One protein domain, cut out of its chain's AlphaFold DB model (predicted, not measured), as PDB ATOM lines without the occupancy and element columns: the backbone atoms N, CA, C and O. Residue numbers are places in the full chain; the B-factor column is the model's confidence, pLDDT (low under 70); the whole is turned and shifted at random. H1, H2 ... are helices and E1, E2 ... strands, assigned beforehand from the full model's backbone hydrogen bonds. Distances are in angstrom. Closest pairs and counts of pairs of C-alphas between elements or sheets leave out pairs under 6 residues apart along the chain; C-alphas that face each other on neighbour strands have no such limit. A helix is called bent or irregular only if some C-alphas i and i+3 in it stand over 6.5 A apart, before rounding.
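AT A GLANCE: This is residues 460 to 563 of the 1273 residues of the protein "CRISPR/Cas system-associated RNA-guided endonuclease Cas9, type II-B/NMENI" of Campylobacter sp. RM6137 (UniProt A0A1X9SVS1). What shape do these coordinates make? It is a compact body of crossed helices, in which the long, kinked helix H2 packs on H4 and also on H3a, the first arm of the bent helix H3, while H1 sits at one end of the body, against the first residues of H2. Residues 492 to 497 of H2, by its kink, stick out from the rest. What is it made of, and how large is it? The printed part has 104 residues with four named helices and one named strand, in the order H1, E1, H2, H3, H4, and its class is mostly helix. It is compact, with a radius of gyration of the C-alphas of 13.5 A, and spans 40 by 30 by 27 A.

HOW THE PARTS SIT: What is near the first printed residues? H1, residues 460 to 471, and H2, residues 480 to 502, touch only at their ends, H1 with residues 469 to 470 alone and H2 with residues 480 to 481 alone. Their closest C-alphas, those of Met 469 and Tyr 480, are 5.8 A apart, and their lines are about perpendicular at 85 degrees. What lies between these two helices in the chain? E1, residues 473 to 475, meets H1 only through their link and pairs with no named strand. Its residues make a short antiparallel pairing with residues 478 to 479. Where does the next helix go? H3, residues 510 to 529, was assigned by its hydrogen bonds as one helix but is bent, with C-alphas 517 and 520 7.1 A apart, and its arms H3a, residues 510 to 517, and H3b, residues 520 to 529, stand at a steep tilt of 44 degrees. H3a touches H2, about perpendicular at 73 degrees, with the C-alphas of Leu 487 and Ile 515 closest at 6.9 A. H1, with residues 465 to 468 alone, only just touches H3b, with 3 pairs of C-alphas within 8 A, those of Leu 465 and Ile 526 being closest at 7.8 A. How does the last helix stand? H4, residues 541 to 558, touches H2 at a steep tilt of 48 degrees, opposite ways, with the C-alphas of Phe 484 and Gly 555 closest at 5.2 A. H4 is apart from H3a and close but not clearly touching H3b, where the C-alphas of Ile 523 and Leu 551 are closest at 7.9 A. Each O i to N i+4 pair is within hydrogen-bond range in H1, H3a and H3b, against 14 of 19 in H2 and 12 of 14 in H4.

IN THESE COORDINATES: Where do the first elements begin? H1 begins at C-alpha 460, (198.126, -99.341, 300.767), and is 16.4 A long; E1 follows at residues 473 to 475. How does H2 run? From C-alpha 480, (207.264, -113.628, 309.513), to C-alpha 502 it measures 19.8 A, with a kink of 114 degrees near residue 496. It is irregular, C-alphas 493 and 496 being 9.3 A apart. What of the later helices? H3a is 10.5 A long and H3b 14.2 A. H4 measures 25.9 A and ends at C-alpha 558, (202.063, -105.066, 312.466); it is irregular, C-alphas 542 and 545 being 7.7 A apart.

THE WHOLE: How far does it reach? The two C-alphas farthest apart, those of Asp 460 and Glu 506, are 42.4 A apart. Is it unbroken, and which links are long? The printed part has no cut, and the link from H3 to H4, 11 residues, is long. Where is confidence low? The mean pLDDT of the printed part is 82.6, with 12 residues under 70, among them residues 493 to 494, 504 to 506 and 561 to 563.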
ATOM      1  N   ASP A 460     198.063 -98.328 301.822       91.06
ATOM      2  CA  ASP A 460     198.126 -99.341 300.767       91.06
ATOM      3  C   ASP A 460     199.500-100.018 300.744       91.06
ATOM      4  O   ASP A 460     199.575-101.245 300.694       91.06
ATOM      5  N   ASP A 461     200.584 -99.250 300.909       90.69
ATOM      6  CA  ASP A 461     201.939 -99.803 301.075       90.69
ATOM      7  C   ASP A 461     202.003-100.776 302.256       90.69
ATOM      8  O   ASP A 461     202.591-101.856 302.162       90.69
ATOM      9  N   LEU A 462     201.379-100.406 303.377       90.44
ATOM     10  CA  LEU A 462     201.349-101.245 304.567       90.44
ATOM     11  C   LEU A 462     200.520-102.518 304.357       90.44
ATOM     12  O   LEU A 462     200.967-103.588 304.756       90.44
ATOM     13  N   VAL A 463     199.344-102.424 303.730       91.50
ATOM     14  CA  VAL A 463     198.508-103.594 303.406       91.50
ATOM     15  C   VAL A 463     199.253-104.541 302.466       91.50
ATOM     16  O   VAL A 463     199.228-105.755 302.674       91.50
ATOM     17  N   ASN A 464     199.973-104.001 301.482       92.94
ATOM     18  CA  ASN A 464     200.818-104.783 300.582       92.94
ATOM     19  C   ASN A 464     201.938-105.508 301.343       92.94
ATOM     20  O   ASN A 464     202.140-106.704 301.132       92.94
ATOM     21  N   LEU A 465     202.602-104.832 302.290       92.56
ATOM     22  CA  LEU A 465     203.611-105.455 303.152       92.56
ATOM     23  C   LEU A 465     203.017-106.552 304.050       92.56
ATOM     24  O   LEU A 465     203.601-107.629 304.173       92.56
ATOM     25  N   GLU A 466     201.865-106.296 304.679       91.88
ATOM     26  CA  GLU A 466     201.167-107.270 305.528       91.88
ATOM     27  C   GLU A 466     200.784-108.521 304.720       91.88
ATOM     28  O   GLU A 466     201.006-109.644 305.183       91.88
ATOM     29  N   LYS A 467     200.291-108.338 303.488       93.50
ATOM     30  CA  LYS A 467     199.985-109.426 302.552       93.50
ATOM     31  C   LYS A 467     201.240-110.211 302.162       93.50
ATOM     32  O   LYS A 467     201.249-111.434 302.290       93.50
ATOM     33  N   PHE A 468     202.321-109.525 301.784       94.75
ATOM     34  CA  PHE A 468     203.603-110.162 301.473       94.75
ATOM     35  C   PHE A 468     204.103-111.034 302.630       94.75
ATOM     36  O   PHE A 468     204.458-112.195 302.425       94.75
ATOM     37  N   MET A 469     204.093-110.511 303.858       93.62
ATOM     38  CA  MET A 469     204.539-111.253 305.039       93.62
ATOM     39  C   MET A 469     203.625-112.433 305.406       93.62
ATOM     40  O   MET A 469     204.082-113.379 306.052       93.62
ATOM     41  N   LEU A 470     202.341-112.374 305.044       91.25
ATOM     42  CA  LEU A 470     201.385-113.460 305.261       91.25
ATOM     43  C   LEU A 470     201.606-114.614 304.271       91.25
ATOM     44  O   LEU A 470     201.585-115.778 304.672       91.25
ATOM     45  N   GLU A 471     201.832-114.284 302.999       91.25
ATOM     46  CA  GLU A 471     201.951-115.247 301.896       91.25
ATOM     47  C   GLU A 471     203.343-115.899 301.814       91.25
ATOM     48  O   GLU A 471     203.471-117.024 301.333       91.25
ATOM     49  N   ASN A 472     204.389-115.241 302.330       91.56
ATOM     50  CA  ASN A 472     205.777-115.694 302.197       91.56
ATOM     51  C   ASN A 472     206.363-116.267 303.500       91.56
ATOM     52  O   ASN A 472     205.962-115.930 304.617       91.56
ATOM     53  N   LYS A 473     207.379-117.130 303.362       91.06
ATOM     54  CA  LYS A 473     208.173-117.686 304.475       91.06
ATOM     55  C   LYS A 473     209.596-117.120 304.460       91.06
ATOM     56  O   LYS A 473     210.087-116.701 303.418       91.06
ATOM     57  N   ILE A 474     210.263-117.106 305.617       91.12
ATOM     58  CA  ILE A 474     211.641-116.593 305.749       91.12
ATOM     59  C   ILE A 474     212.657-117.677 305.368       91.12
ATOM     60  O   ILE A 474     213.549-117.453 304.553       91.12
ATOM     61  N   LYS A 475     212.548-118.851 306.004       85.56
ATOM     62  CA  LYS A 475     213.398-120.029 305.778       85.56
ATOM     63  C   LYS A 475     212.632-121.280 306.217       85.56
ATOM     64  O   LYS A 475     212.167-121.338 307.358       85.56
ATOM     65  N   GLY A 476     212.506-122.276 305.336       83.94
ATOM     66  CA  GLY A 476     211.673-123.460 305.591       83.94
ATOM     67  C   GLY A 476     210.230-123.065 305.929       83.94
ATOM     68  O   GLY A 476     209.662-122.186 305.288       83.94
ATOM     69  N   ASN A 477     209.667-123.641 306.994       83.94
ATOM     70  CA  ASN A 477     208.305-123.334 307.452       83.94
ATOM     71  C   ASN A 477     208.199-122.075 308.339       83.94
ATOM     72  O   ASN A 477     207.099-121.726 308.777       83.94
ATOM     73  N   LYS A 478     209.306-121.361 308.614       89.00
ATOM     74  CA  LYS A 478     209.290-120.195 309.512       89.00
ATOM     75  C   LYS A 478     208.578-119.003 308.861       89.00
ATOM     76  O   LYS A 478     209.035-118.473 307.848       89.00
ATOM     77  N   SER A 479     207.463-118.573 309.454       92.31
ATOM     78  CA  SER A 479     206.691-117.395 309.032       92.31
ATOM     79  C   SER A 479     207.258-116.092 309.608       92.31
ATOM     80  O   SER A 479     207.934-116.103 310.640       92.31
ATOM     81  N   TYR A 480     206.928-114.956 308.982       92.75
ATOM     82  CA  TYR A 480     207.264-113.628 309.513       92.75
ATOM     83  C   TYR A 480     206.646-113.391 310.890       92.75
ATOM     84  O   TYR A 480     207.354-112.999 311.815       92.75
ATOM     85  N   LYS A 481     205.355-113.711 311.053       90.00
ATOM     86  CA  LYS A 481     204.662-113.621 312.344       90.00
ATOM     87  C   LYS A 481     205.409-114.392 313.441       90.00
ATOM     88  O   LYS A 481     205.739-113.800 314.464       90.00
ATOM     89  N   GLY A 482     205.767-115.653 313.182       87.38
ATOM     90  CA  GLY A 482     206.495-116.479 314.147       87.38
ATOM     91  C   GLY A 482     207.886-115.931 314.482       87.38
ATOM     92  O   GLY A 482     208.304-115.989 315.628       87.38
ATOM     93  N   PHE A 483     208.606-115.347 313.518       93.19
ATOM     94  CA  PHE A 483     209.886-114.681 313.800       93.19
ATOM     95  C   PHE A 483     209.725-113.464 314.728       93.19
ATOM     96  O   PHE A 483     210.488-113.307 315.681       93.19
ATOM     97  N   PHE A 484     208.737-112.599 314.474       91.94
ATOM     98  CA  PHE A 484     208.512-111.416 315.311       91.94
ATOM     99  C   PHE A 484     207.980-111.771 316.707       91.94
ATOM    100  O   PHE A 484     208.308-111.077 317.676       91.94
ATOM    101  N   GLU A 485     207.180-112.832 316.830       86.75
ATOM    102  CA  GLU A 485     206.710-113.356 318.116       86.75
ATOM    103  C   GLU A 485     207.874-113.883 318.962       86.75
ATOM    104  O   GLU A 485     208.030-113.420 320.098       86.75
ATOM    105  N   ASP A 486     208.749-114.718 318.391       87.12
ATOM    106  CA  ASP A 486     209.967-115.202 319.059       87.12
ATOM    107  C   ASP A 486     210.856-114.039 319.510       87.12
ATOM    108  O   ASP A 486     211.283-113.970 320.665       87.12
ATOM    109  N   LEU A 487     211.103-113.076 318.614       89.19
ATOM    110  CA  LEU A 487     211.926-111.907 318.906       89.19
ATOM    111  C   LEU A 487     211.361-111.112 320.095       89.19
ATOM    112  O   LEU A 487     212.095-110.725 321.013       89.19
ATOM    113  N   ASN A 488     210.045-110.890 320.114       84.56
ATOM    114  CA  ASN A 488     209.376-110.201 321.214       84.56
ATOM    115  C   ASN A 488     209.381-111.017 322.510       84.56
ATOM    116  O   ASN A 488     209.506-110.436 323.594       84.56
ATOM    117  N   GLN A 489     209.250-112.341 322.433       81.31
ATOM    118  CA  GLN A 489     209.330-113.224 323.592       81.31
ATOM    119  C   GLN A 489     210.732-113.200 324.202       81.31
ATOM    120  O   GLN A 489     210.854-112.993 325.409       81.31
ATOM    121  N   LEU A 490     211.788-113.291 323.391       79.44
ATOM    122  CA  LEU A 490     213.174-113.198 323.855       79.44
ATOM    123  C   LEU A 490     213.463-111.844 324.513       79.44
ATOM    124  O   LEU A 490     213.999-111.796 325.623       79.44
ATOM    125  N   LYS A 491     213.027-110.739 323.896       79.38
ATOM    126  CA  LYS A 491     213.150-109.387 324.466       79.38
ATOM    127  C   LYS A 491     212.443-109.270 325.821       79.38
ATOM    128  O   LYS A 491     212.978-108.660 326.747       79.38
ATOM    129  N   LYS A 492     211.262-109.881 325.978       72.69
ATOM    130  CA  LYS A 492     210.524-109.922 327.256       72.69
ATOM    131  C   LYS A 492     211.202-110.810 328.301       72.69
ATOM    132  O   LYS A 492     211.249-110.420 329.467       72.69
ATOM    133  N   SER A 493     211.726-111.965 327.896       68.31
ATOM    134  CA  SER A 493     212.403-112.928 328.773       68.31
ATOM    135  C   SER A 493     213.711-112.373 329.328       68.31
ATOM    136  O   SER A 493     213.966-112.466 330.527       68.31
ATOM    137  N   TYR A 494     214.516-111.742 328.471       62.28
ATOM    138  CA  TYR A 494     215.818-111.195 328.844       62.28
ATOM    139  C   TYR A 494     215.768-109.749 329.358       62.28
ATOM    140  O   TYR A 494     216.722-109.298 329.996       62.28
ATOM    141  N   GLN A 495     214.665-109.026 329.131       71.19
ATOM    142  CA  GLN A 495     214.473-107.627 329.533       71.19
ATOM    143  C   GLN A 495     215.690-106.758 329.159       71.19
ATOM    144  O   GLN A 495     216.159-106.785 328.024       71.19
ATOM    145  N   ASN A 496     216.242-106.009 330.120       59.38
ATOM    146  CA  ASN A 496     217.403-105.139 329.914       59.38
ATOM    147  C   ASN A 496     218.672-105.908 329.496       59.38
ATOM    148  O   ASN A 496     219.597-105.305 328.966       59.38
ATOM    149  N   GLY A 497     218.727-107.225 329.723       59.16
ATOM    150  CA  GLY A 497     219.843-108.079 329.319       59.16
ATOM    151  C   GLY A 497     219.796-108.534 327.859       59.16
ATOM    152  O   GLY A 497     220.758-109.142 327.402       59.16
ATOM    153  N   PHE A 498     218.711-108.264 327.123       77.00
ATOM    154  CA  PHE A 498     218.502-108.802 325.775       77.00
ATOM    155  C   PHE A 498     219.616-108.412 324.791       77.00
ATOM    156  O   PHE A 498     220.260-109.283 324.216       77.00
ATOM    157  N   TYR A 499     219.919-107.118 324.663       79.81
ATOM    158  CA  TYR A 499     220.972-106.642 323.756       79.81
ATOM    159  C   TYR A 499     222.380-107.083 324.182       79.81
ATOM    160  O   TYR A 499     223.233-107.333 323.337       79.81
ATOM    161  N   HIS A 500     222.619-107.274 325.485       70.25
ATOM    162  CA  HIS A 500     223.875-107.860 325.963       70.25
ATOM    163  C   HIS A 500     224.035-109.319 325.525       70.25
ATOM    164  O   HIS A 500     225.145-109.755 325.248       70.25
ATOM    165  N   LYS A 501     222.934-110.076 325.458       71.25
ATOM    166  CA  LYS A 501     222.955-111.460 324.975       71.25
ATOM    167  C   LYS A 501     223.152-111.556 323.464       71.25
ATOM    168  O   LYS A 501     223.806-112.499 323.032       71.25
ATOM    169  N   LEU A 502     222.642-110.592 322.693       77.38
ATOM    170  CA  LEU A 502     222.877-110.512 321.244       77.38
ATOM    171  C   LEU A 502     224.353-110.270 320.908       77.38
ATOM    172  O   LEU A 502     224.860-110.847 319.956       77.38
ATOM    173  N   ASN A 503     225.038-109.462 321.720       70.69
ATOM    174  CA  ASN A 503     226.437-109.081 321.513       70.69
ATOM    175  C   ASN A 503     227.453-110.009 322.211       70.69
ATOM    176  O   ASN A 503     228.615-109.643 322.340       70.69
ATOM    177  N   SER A 504     227.025-111.162 322.732       68.12
ATOM    178  CA  SER A 504     227.909-112.101 323.436       68.12
ATOM    179  C   SER A 504     228.722-112.930 322.441       68.12
ATOM    180  O   SER A 504     228.130-113.539 321.555       68.12
ATOM    181  N   ASP A 505     230.037-113.037 322.650       59.00
ATOM    182  CA  ASP A 505     230.930-113.867 321.820       59.00
ATOM    183  C   ASP A 505     230.558-115.361 321.888       59.00
ATOM    184  O   ASP A 505     230.679-116.103 320.916       59.00
ATOM    185  N   GLU A 506     230.015-115.799 323.028       64.75
ATOM    186  CA  GLU A 506     229.450-117.137 323.211       64.75
ATOM    187  C   GLU A 506     227.931-117.054 323.372       64.75
ATOM    188  O   GLU A 506     227.408-116.714 324.441       64.75
ATOM    189  N   ILE A 507     227.200-117.386 322.311       72.44
ATOM    190  CA  ILE A 507     225.739-117.483 322.353       72.44
ATOM    191  C   ILE A 507     225.380-118.933 322.671       72.44
ATOM    192  O   ILE A 507     225.540-119.821 321.841       72.44
ATOM    193  N   GLY A 508     224.922-119.198 323.895       62.22
ATOM    194  CA  GLY A 508     224.466-120.534 324.311       62.22
ATOM    195  C   GLY A 508     222.988-120.810 324.009       62.22
ATOM    196  O   GLY A 508     222.569-121.963 323.988       62.22
ATOM    197  N   ASP A 509     222.199-119.759 323.770       77.19
ATOM    198  CA  ASP A 509     220.757-119.848 323.540       77.19
ATOM    199  C   ASP A 509     220.455-120.095 322.052       77.19
ATOM    200  O   ASP A 509     220.843-119.305 321.185       77.19
ATOM    201  N   LYS A 510     219.772-121.207 321.761       81.25
ATOM    202  CA  LYS A 510     219.412-121.621 320.399       81.25
ATOM    203  C   LYS A 510     218.448-120.639 319.728       81.25
ATOM    204  O   LYS A 510     218.584-120.404 318.529       81.25
ATOM    205  N   ASP A 511     217.550-120.022 320.487       80.94
ATOM    206  CA  ASP A 511     216.546-119.100 319.955       80.94
ATOM    207  C   ASP A 511     217.204-117.774 319.556       80.94
ATOM    208  O   ASP A 511     216.929-117.228 318.488       80.94
ATOM    209  N   ILE A 512     218.172-117.299 320.352       84.69
ATOM    210  CA  ILE A 512     218.991-116.130 319.993       84.69
ATOM    211  C   ILE A 512     219.799-116.406 318.721       84.69
ATOM    212  O   ILE A 512     219.828-115.557 317.832       84.69
ATOM    213  N   LYS A 513     220.416-117.591 318.595       87.44
ATOM    214  CA  LYS A 513     221.116-117.972 317.353       87.44
ATOM    215  C   LYS A 513     220.180-117.958 316.151       87.44
ATOM    216  O   LYS A 513     220.557-117.434 315.108       87.44
ATOM    217  N   SER A 514     218.965-118.484 316.305       88.19
ATOM    218  CA  SER A 514     217.962-118.487 315.238       88.19
ATOM    219  C   SER A 514     217.587-117.066 314.803       88.19
ATOM    220  O   SER A 514     217.580-116.773 313.607       88.19
ATOM    221  N   ILE A 515     217.368-116.146 315.752       90.75
ATOM    222  CA  ILE A 515     217.124-114.731 315.440       90.75
ATOM    223  C   ILE A 515     218.303-114.116 314.680       90.75
ATOM    224  O   ILE A 515     218.085-113.449 313.668       90.75
ATOM    225  N   LEU A 516     219.539-114.349 315.130       88.94
ATOM    226  CA  LEU A 516     220.741-113.804 314.491       88.94
ATOM    227  C   LEU A 516     220.978-114.357 313.082       88.94
ATOM    228  O   LEU A 516     221.464-113.638 312.215       88.94
ATOM    229  N   GLU A 517     220.595-115.607 312.834       89.38
ATOM    230  CA  GLU A 517     220.677-116.207 311.504       89.38
ATOM    231  C   GLU A 517     219.610-115.644 310.547       89.38
ATOM    232  O   GLU A 517     219.859-115.462 309.352       89.38
ATOM    233  N   LEU A 518     218.400-115.384 311.051       91.56
ATOM    234  CA  LEU A 518     217.243-115.035 310.220       91.56
ATOM    235  C   LEU A 518     217.071-113.530 309.993       91.56
ATOM    236  O   LEU A 518     216.567-113.145 308.937       91.56
ATOM    237  N   TYR A 519     217.487-112.667 310.927       92.12
ATOM    238  CA  TYR A 519     217.241-111.224 310.816       92.12
ATOM    239  C   TYR A 519     217.782-110.566 309.529       92.12
ATOM    240  O   TYR A 519     217.067-109.711 308.996       92.12
ATOM    241  N   PRO A 520     218.958-110.940 308.964       91.25
ATOM    242  CA  PRO A 520     219.453-110.306 307.745       91.25
ATOM    243  C   PRO A 520     218.554-110.651 306.558       91.25
ATOM    244  O   PRO A 520     218.213-109.777 305.766       91.25
ATOM    245  N   LYS A 521     218.093-111.910 306.490       91.38
ATOM    246  CA  LYS A 521     217.162-112.391 305.459       91.38
ATOM    247  C   LYS A 521     215.823-111.672 305.549       91.38
ATOM    248  O   LYS A 521     215.286-111.261 304.530       91.38
ATOM    249  N   VAL A 522     215.300-111.473 306.761       92.50
ATOM    250  CA  VAL A 522     214.051-110.721 306.975       92.50
ATOM    251  C   VAL A 522     214.179-109.288 306.455       92.50
ATOM    252  O   VAL A 522     213.313-108.840 305.708       92.50
ATOM    253  N   ILE A 523     215.261-108.583 306.804       90.50
ATOM    254  CA  ILE A 523     215.511-107.207 306.341       90.50
ATOM    255  C   ILE A 523     215.635-107.143 304.814       90.50
ATOM    256  O   ILE A 523     215.008-106.288 304.184       90.50
ATOM    257  N   GLN A 524     216.414-108.052 304.222       89.56
ATOM    258  CA  GLN A 524     216.619-108.110 302.772       89.56
ATOM    259  C   GLN A 524     215.318-108.419 302.028       89.56
ATOM    260  O   GLN A 524     214.983-107.712 301.085       89.56
ATOM    261  N   ASN A 525     214.541-109.405 302.479       92.38
ATOM    262  CA  ASN A 525     213.271-109.763 301.849       92.38
ATOM    263  C   ASN A 525     212.266-108.603 301.869       92.38
ATOM    264  O   ASN A 525     211.621-108.339 300.858       92.38
ATOM    265  N   ILE A 526     212.147-107.897 303.001       90.62
ATOM    266  CA  ILE A 526     211.259-106.730 303.129       90.62
ATOM    267  C   ILE A 526     211.704-105.604 302.187       90.62
ATOM    268  O   ILE A 526     210.875-105.033 301.485       90.62
ATOM    269  N   SER A 527     213.009-105.318 302.144       88.25
ATOM    270  CA  SER A 527     213.564-104.259 301.290       88.25
ATOM    271  C   SER A 527     213.429-104.590 299.797       88.25
ATOM    272  O   SER A 527     213.119-103.710 298.998       88.25
ATOM    273  N   ASN A 528     213.613-105.861 299.420       88.38
ATOM    274  CA  ASN A 528     213.471-106.343 298.042       88.38
ATOM    275  C   ASN A 528     212.013-106.357 297.574       88.38
ATOM    276  O   ASN A 528     211.756-106.155 296.392       88.38
ATOM    277  N   HIS A 529     211.063-106.601 298.483       88.38
ATOM    278  CA  HIS A 529     209.640-106.565 298.157       88.38
ATOM    279  C   HIS A 529     209.201-105.166 297.711       88.38
ATOM    280  O   HIS A 529     208.492-105.030 296.715       88.38
ATOM    281  N   ASN A 530     209.626-104.128 298.436       85.38
ATOM    282  CA  ASN A 530     209.385-102.744 298.058       85.38
ATOM    283  C   ASN A 530     210.464-101.837 298.668       85.38
ATOM    284  O   ASN A 530     210.612-101.760 299.890       85.38
ATOM    285  N   GLN A 531     211.164-101.094 297.805       83.25
ATOM    286  CA  GLN A 531     212.253-100.185 298.180       83.25
ATOM    287  C   GLN A 531     211.817 -99.072 299.153       83.25
ATOM    288  O   GLN A 531     212.658 -98.443 299.799       83.25
ATOM    289  N   ILE A 532     210.513 -98.820 299.315       83.38
ATOM    290  CA  ILE A 532     210.006 -97.885 300.329       83.38
ATOM    291  C   ILE A 532     210.326 -98.341 301.767       83.38
ATOM    292  O   ILE A 532     210.482 -97.493 302.646       83.38
ATOM    293  N   PHE A 533     210.500 -99.653 301.993       85.31
ATOM    294  CA  PHE A 533     210.852-100.269 303.282       85.31
ATOM    295  C   PHE A 533     212.357-100.553 303.430       85.31
ATOM    296  O   PHE A 533     212.764-101.488 304.121       85.31
ATOM    297  N   GLU A 534     213.199 -99.757 302.779       81.69
ATOM    298  CA  GLU A 534     214.653 -99.866 302.883       81.69
ATOM    299  C   GLU A 534     215.154 -99.485 304.290       81.69
ATOM    300  O   GLU A 534     214.904 -98.386 304.799       81.69
ATOM    301  N   PHE A 535     215.899-100.393 304.924       77.56
ATOM    302  CA  PHE A 535     216.520-100.153 306.225       77.56
ATOM    303  C   PHE A 535     217.805 -99.330 306.053       77.56
ATOM    304  O   PHE A 535     218.694 -99.699 305.293       77.56
ATOM    305  N   LYS A 536     217.923 -98.217 306.788       67.38
ATOM    306  CA  LYS A 536     219.053 -97.274 306.653       67.38
ATOM    307  C   LYS A 536     220.378 -97.796 307.214       67.38
ATOM    308  O   LYS A 536     221.433 -97.262 306.881       67.38
ATOM    309  N   THR A 537     220.325 -98.753 308.134       71.25
ATOM    310  CA  THR A 537     221.496 -99.245 308.863       71.25
ATOM    311  C   THR A 537     222.121-100.448 308.158       71.25
ATOM    312  O   THR A 537     221.402-101.408 307.871       71.25
ATOM    313  N   PRO A 538     223.447-100.440 307.915       76.50
ATOM    314  CA  PRO A 538     224.144-101.593 307.356       76.50
ATOM    315  C   PRO A 538     223.920-102.868 308.181       76.50
ATOM    316  O   PRO A 538     223.742-102.823 309.403       76.50
ATOM    317  N   LEU A 539     223.933-104.021 307.512       80.88
ATOM    318  CA  LEU A 539     223.823-105.343 308.137       80.88
ATOM    319  C   LEU A 539     225.193-105.806 308.654       80.88
ATOM    320  O   LEU A 539     225.778-106.749 308.128       80.88
ATOM    321  N   ASP A 540     225.710-105.119 309.670       77.62
ATOM    322  CA  ASP A 540     226.975-105.449 310.331       77.62
ATOM    323  C   ASP A 540     226.813-105.599 311.854       77.62
ATOM    324  O   ASP A 540     225.776-105.264 312.438       77.62
ATOM    325  N   GLN A 541     227.860-106.108 312.509       70.88
ATOM    326  CA  GLN A 541     227.858-106.364 313.951       70.88
ATOM    327  C   GLN A 541     227.721-105.077 314.783       70.88
ATOM    328  O   GLN A 541     227.113-105.097 315.853       70.88
ATOM    329  N   ASN A 542     228.221-103.942 314.282       71.25
ATOM    330  CA  ASN A 542     228.139-102.652 314.974       71.25
ATOM    331  C   ASN A 542     226.698-102.120 315.014       71.25
ATOM    332  O   ASN A 542     226.318-101.412 315.947       71.25
ATOM    333  N   ASN A 543     225.880-102.487 314.027       77.12
ATOM    334  CA  ASN A 543     224.493-102.054 313.883       77.12
ATOM    335  C   ASN A 543     223.460-103.116 314.295       77.12
ATOM    336  O   ASN A 543     222.255-102.850 314.229       77.12
ATOM    337  N   LEU A 544     223.896-104.287 314.772       81.94
ATOM    338  CA  LEU A 544     223.029-105.411 315.137       81.94
ATOM    339  C   LEU A 544     221.882-105.002 316.074       81.94
ATOM    340  O   LEU A 544     220.711-105.235 315.772       81.94
ATOM    341  N   ASN A 545     222.196-104.335 317.188       82.56
ATOM    342  CA  ASN A 545     221.190-103.899 318.163       82.56
ATOM    343  C   ASN A 545     220.148-102.960 317.546       82.56
ATOM    344  O   ASN A 545     218.957-103.057 317.852       82.56
ATOM    345  N   THR A 546     220.594-102.067 316.664       81.50
ATOM    346  CA  THR A 546     219.739-101.110 315.964       81.50
ATOM    347  C   THR A 546     218.813-101.830 314.985       81.50
ATOM    348  O   THR A 546     217.598-101.640 315.052       81.50
ATOM    349  N   ASN A 547     219.354-102.728 314.157       85.88
ATOM    350  CA  ASN A 547     218.601-103.540 313.196       85.88
ATOM    351  C   ASN A 547     217.551-104.427 313.887       85.88
ATOM    352  O   ASN A 547     216.378-104.430 313.506       85.88
ATOM    353  N   ILE A 548     217.934-105.118 314.962       89.25
ATOM    354  CA  ILE A 548     217.012-105.948 315.747       89.25
ATOM    355  C   ILE A 548     215.931-105.098 316.424       89.25
ATOM    356  O   ILE A 548     214.767-105.498 316.485       89.25
ATOM    357  N   ASN A 549     216.273-103.903 316.909       86.38
ATOM    358  CA  ASN A 549     215.288-102.990 317.481       86.38
ATOM    359  C   ASN A 549     214.295-102.462 316.429       86.38
ATOM    360  O   ASN A 549     213.111-102.325 316.741       86.38
ATOM    361  N   TYR A 550     214.749-102.193 315.200       86.44
ATOM    362  CA  TYR A 550     213.874-101.829 314.082       86.44
ATOM    363  C   TYR A 550     212.883-102.949 313.762       86.44
ATOM    364  O   TYR A 550     211.677-102.708 313.740       86.44
ATOM    365  N   LEU A 551     213.371-104.183 313.605       90.00
ATOM    366  CA  LEU A 551     212.522-105.350 313.361       90.00
ATOM    367  C   LEU A 551     211.529-105.589 314.503       90.00
ATOM    368  O   LEU A 551     210.340-105.770 314.258       90.00
ATOM    369  N   SER A 552     211.982-105.527 315.756       89.00
ATOM    370  CA  SER A 552     211.096-105.679 316.915       89.00
ATOM    371  C   SER A 552     209.967-104.643 316.893       89.00
ATOM    372  O   SER A 552     208.808-105.013 317.064       89.00
ATOM    373  N   GLN A 553     210.269-103.371 316.609       87.56
ATOM    374  CA  GLN A 553     209.247-102.325 316.495       87.56
ATOM    375  C   GLN A 553     208.293-102.554 315.317       87.56
ATOM    376  O   GLN A 553     207.090-102.361 315.478       87.56
ATOM    377  N   LEU A 554     208.797-102.988 314.158       90.19
ATOM    378  CA  LEU A 554     207.963-103.319 313.001       90.19
ATOM    379  C   LEU A 554     206.969-104.437 313.340       90.19
ATOM    380  O   LEU A 554     205.767-104.280 313.127       90.19
ATOM    381  N   GLY A 555     207.454-105.522 313.952       89.31
ATOM    382  CA  GLY A 555     206.622-106.633 314.407       89.31
ATOM    383  C   GLY A 555     205.583-106.215 315.452       89.31
ATOM    384  O   GLY A 555     204.424-106.611 315.358       89.31
ATOM    385  N   GLU A 556     205.961-105.362 316.411       87.56
ATOM    386  CA  GLU A 556     205.035-104.777 317.393       87.56
ATOM    387  C   GLU A 556     203.951-103.892 316.732       87.56
ATOM    388  O   GLU A 556     202.831-103.817 317.233       87.56
ATOM    389  N   ILE A 557     204.246-103.196 315.629       87.50
ATOM    390  CA  ILE A 557     203.256-102.360 314.924       87.50
ATOM    391  C   ILE A 557     202.302-103.216 314.081       87.50
ATOM    392  O   ILE A 557     201.096-102.953 314.064       87.50
ATOM    393  N   ILE A 558     202.833-104.226 313.387       86.81
ATOM    394  CA  ILE A 558     202.063-105.066 312.466       86.81
ATOM    395  C   ILE A 558     201.204-106.080 313.233       86.81
ATOM    396  O   ILE A 558     199.988-106.110 313.025       86.81
ATOM    397  N   TYR A 559     201.809-106.860 314.137       83.50
ATOM    398  CA  TYR A 559     201.201-108.065 314.719       83.50
ATOM    399  C   TYR A 559     200.697-107.913 316.160       83.50
ATOM    400  O   TYR A 559     199.859-108.707 316.587       83.50
ATOM    401  N   ASP A 560     201.168-106.931 316.938       72.81
ATOM    402  CA  ASP A 560     200.716-106.793 318.329       72.81
ATOM    403  C   ASP A 560     199.355-106.084 318.417       72.81
ATOM    404  O   ASP A 560     199.247-104.859 318.515       72.81
ATOM    405  N   GLU A 561     198.276-106.862 318.466       58.34
ATOM    406  CA  GLU A 561     196.923-106.339 318.681       58.34
ATOM    407  C   GLU A 561     196.731-105.640 320.045       58.34
ATOM    408  O   GLU A 561     195.731-104.929 320.251       58.34
ATOM    409  N   LYS A 562     197.679-105.800 320.988       53.78
ATOM    410  CA  LYS A 562     197.686-105.125 322.297       53.78
ATOM    411  C   LYS A 562     198.193-103.686 322.218       53.78
ATOM    412  O   LYS A 562     198.055-102.952 323.201       53.78
ATOM    413  N   ASN A 563     198.649-103.205 321.058       56.50
ATOM    414  CA  ASN A 563     199.071-101.813 320.843       56.50
ATOM    415  C   ASN A 563     197.904-100.786 320.835       56.50
ATOM    416  O   ASN A 563     197.988 -99.729 320.224       56.50
TER     417      ASN A 563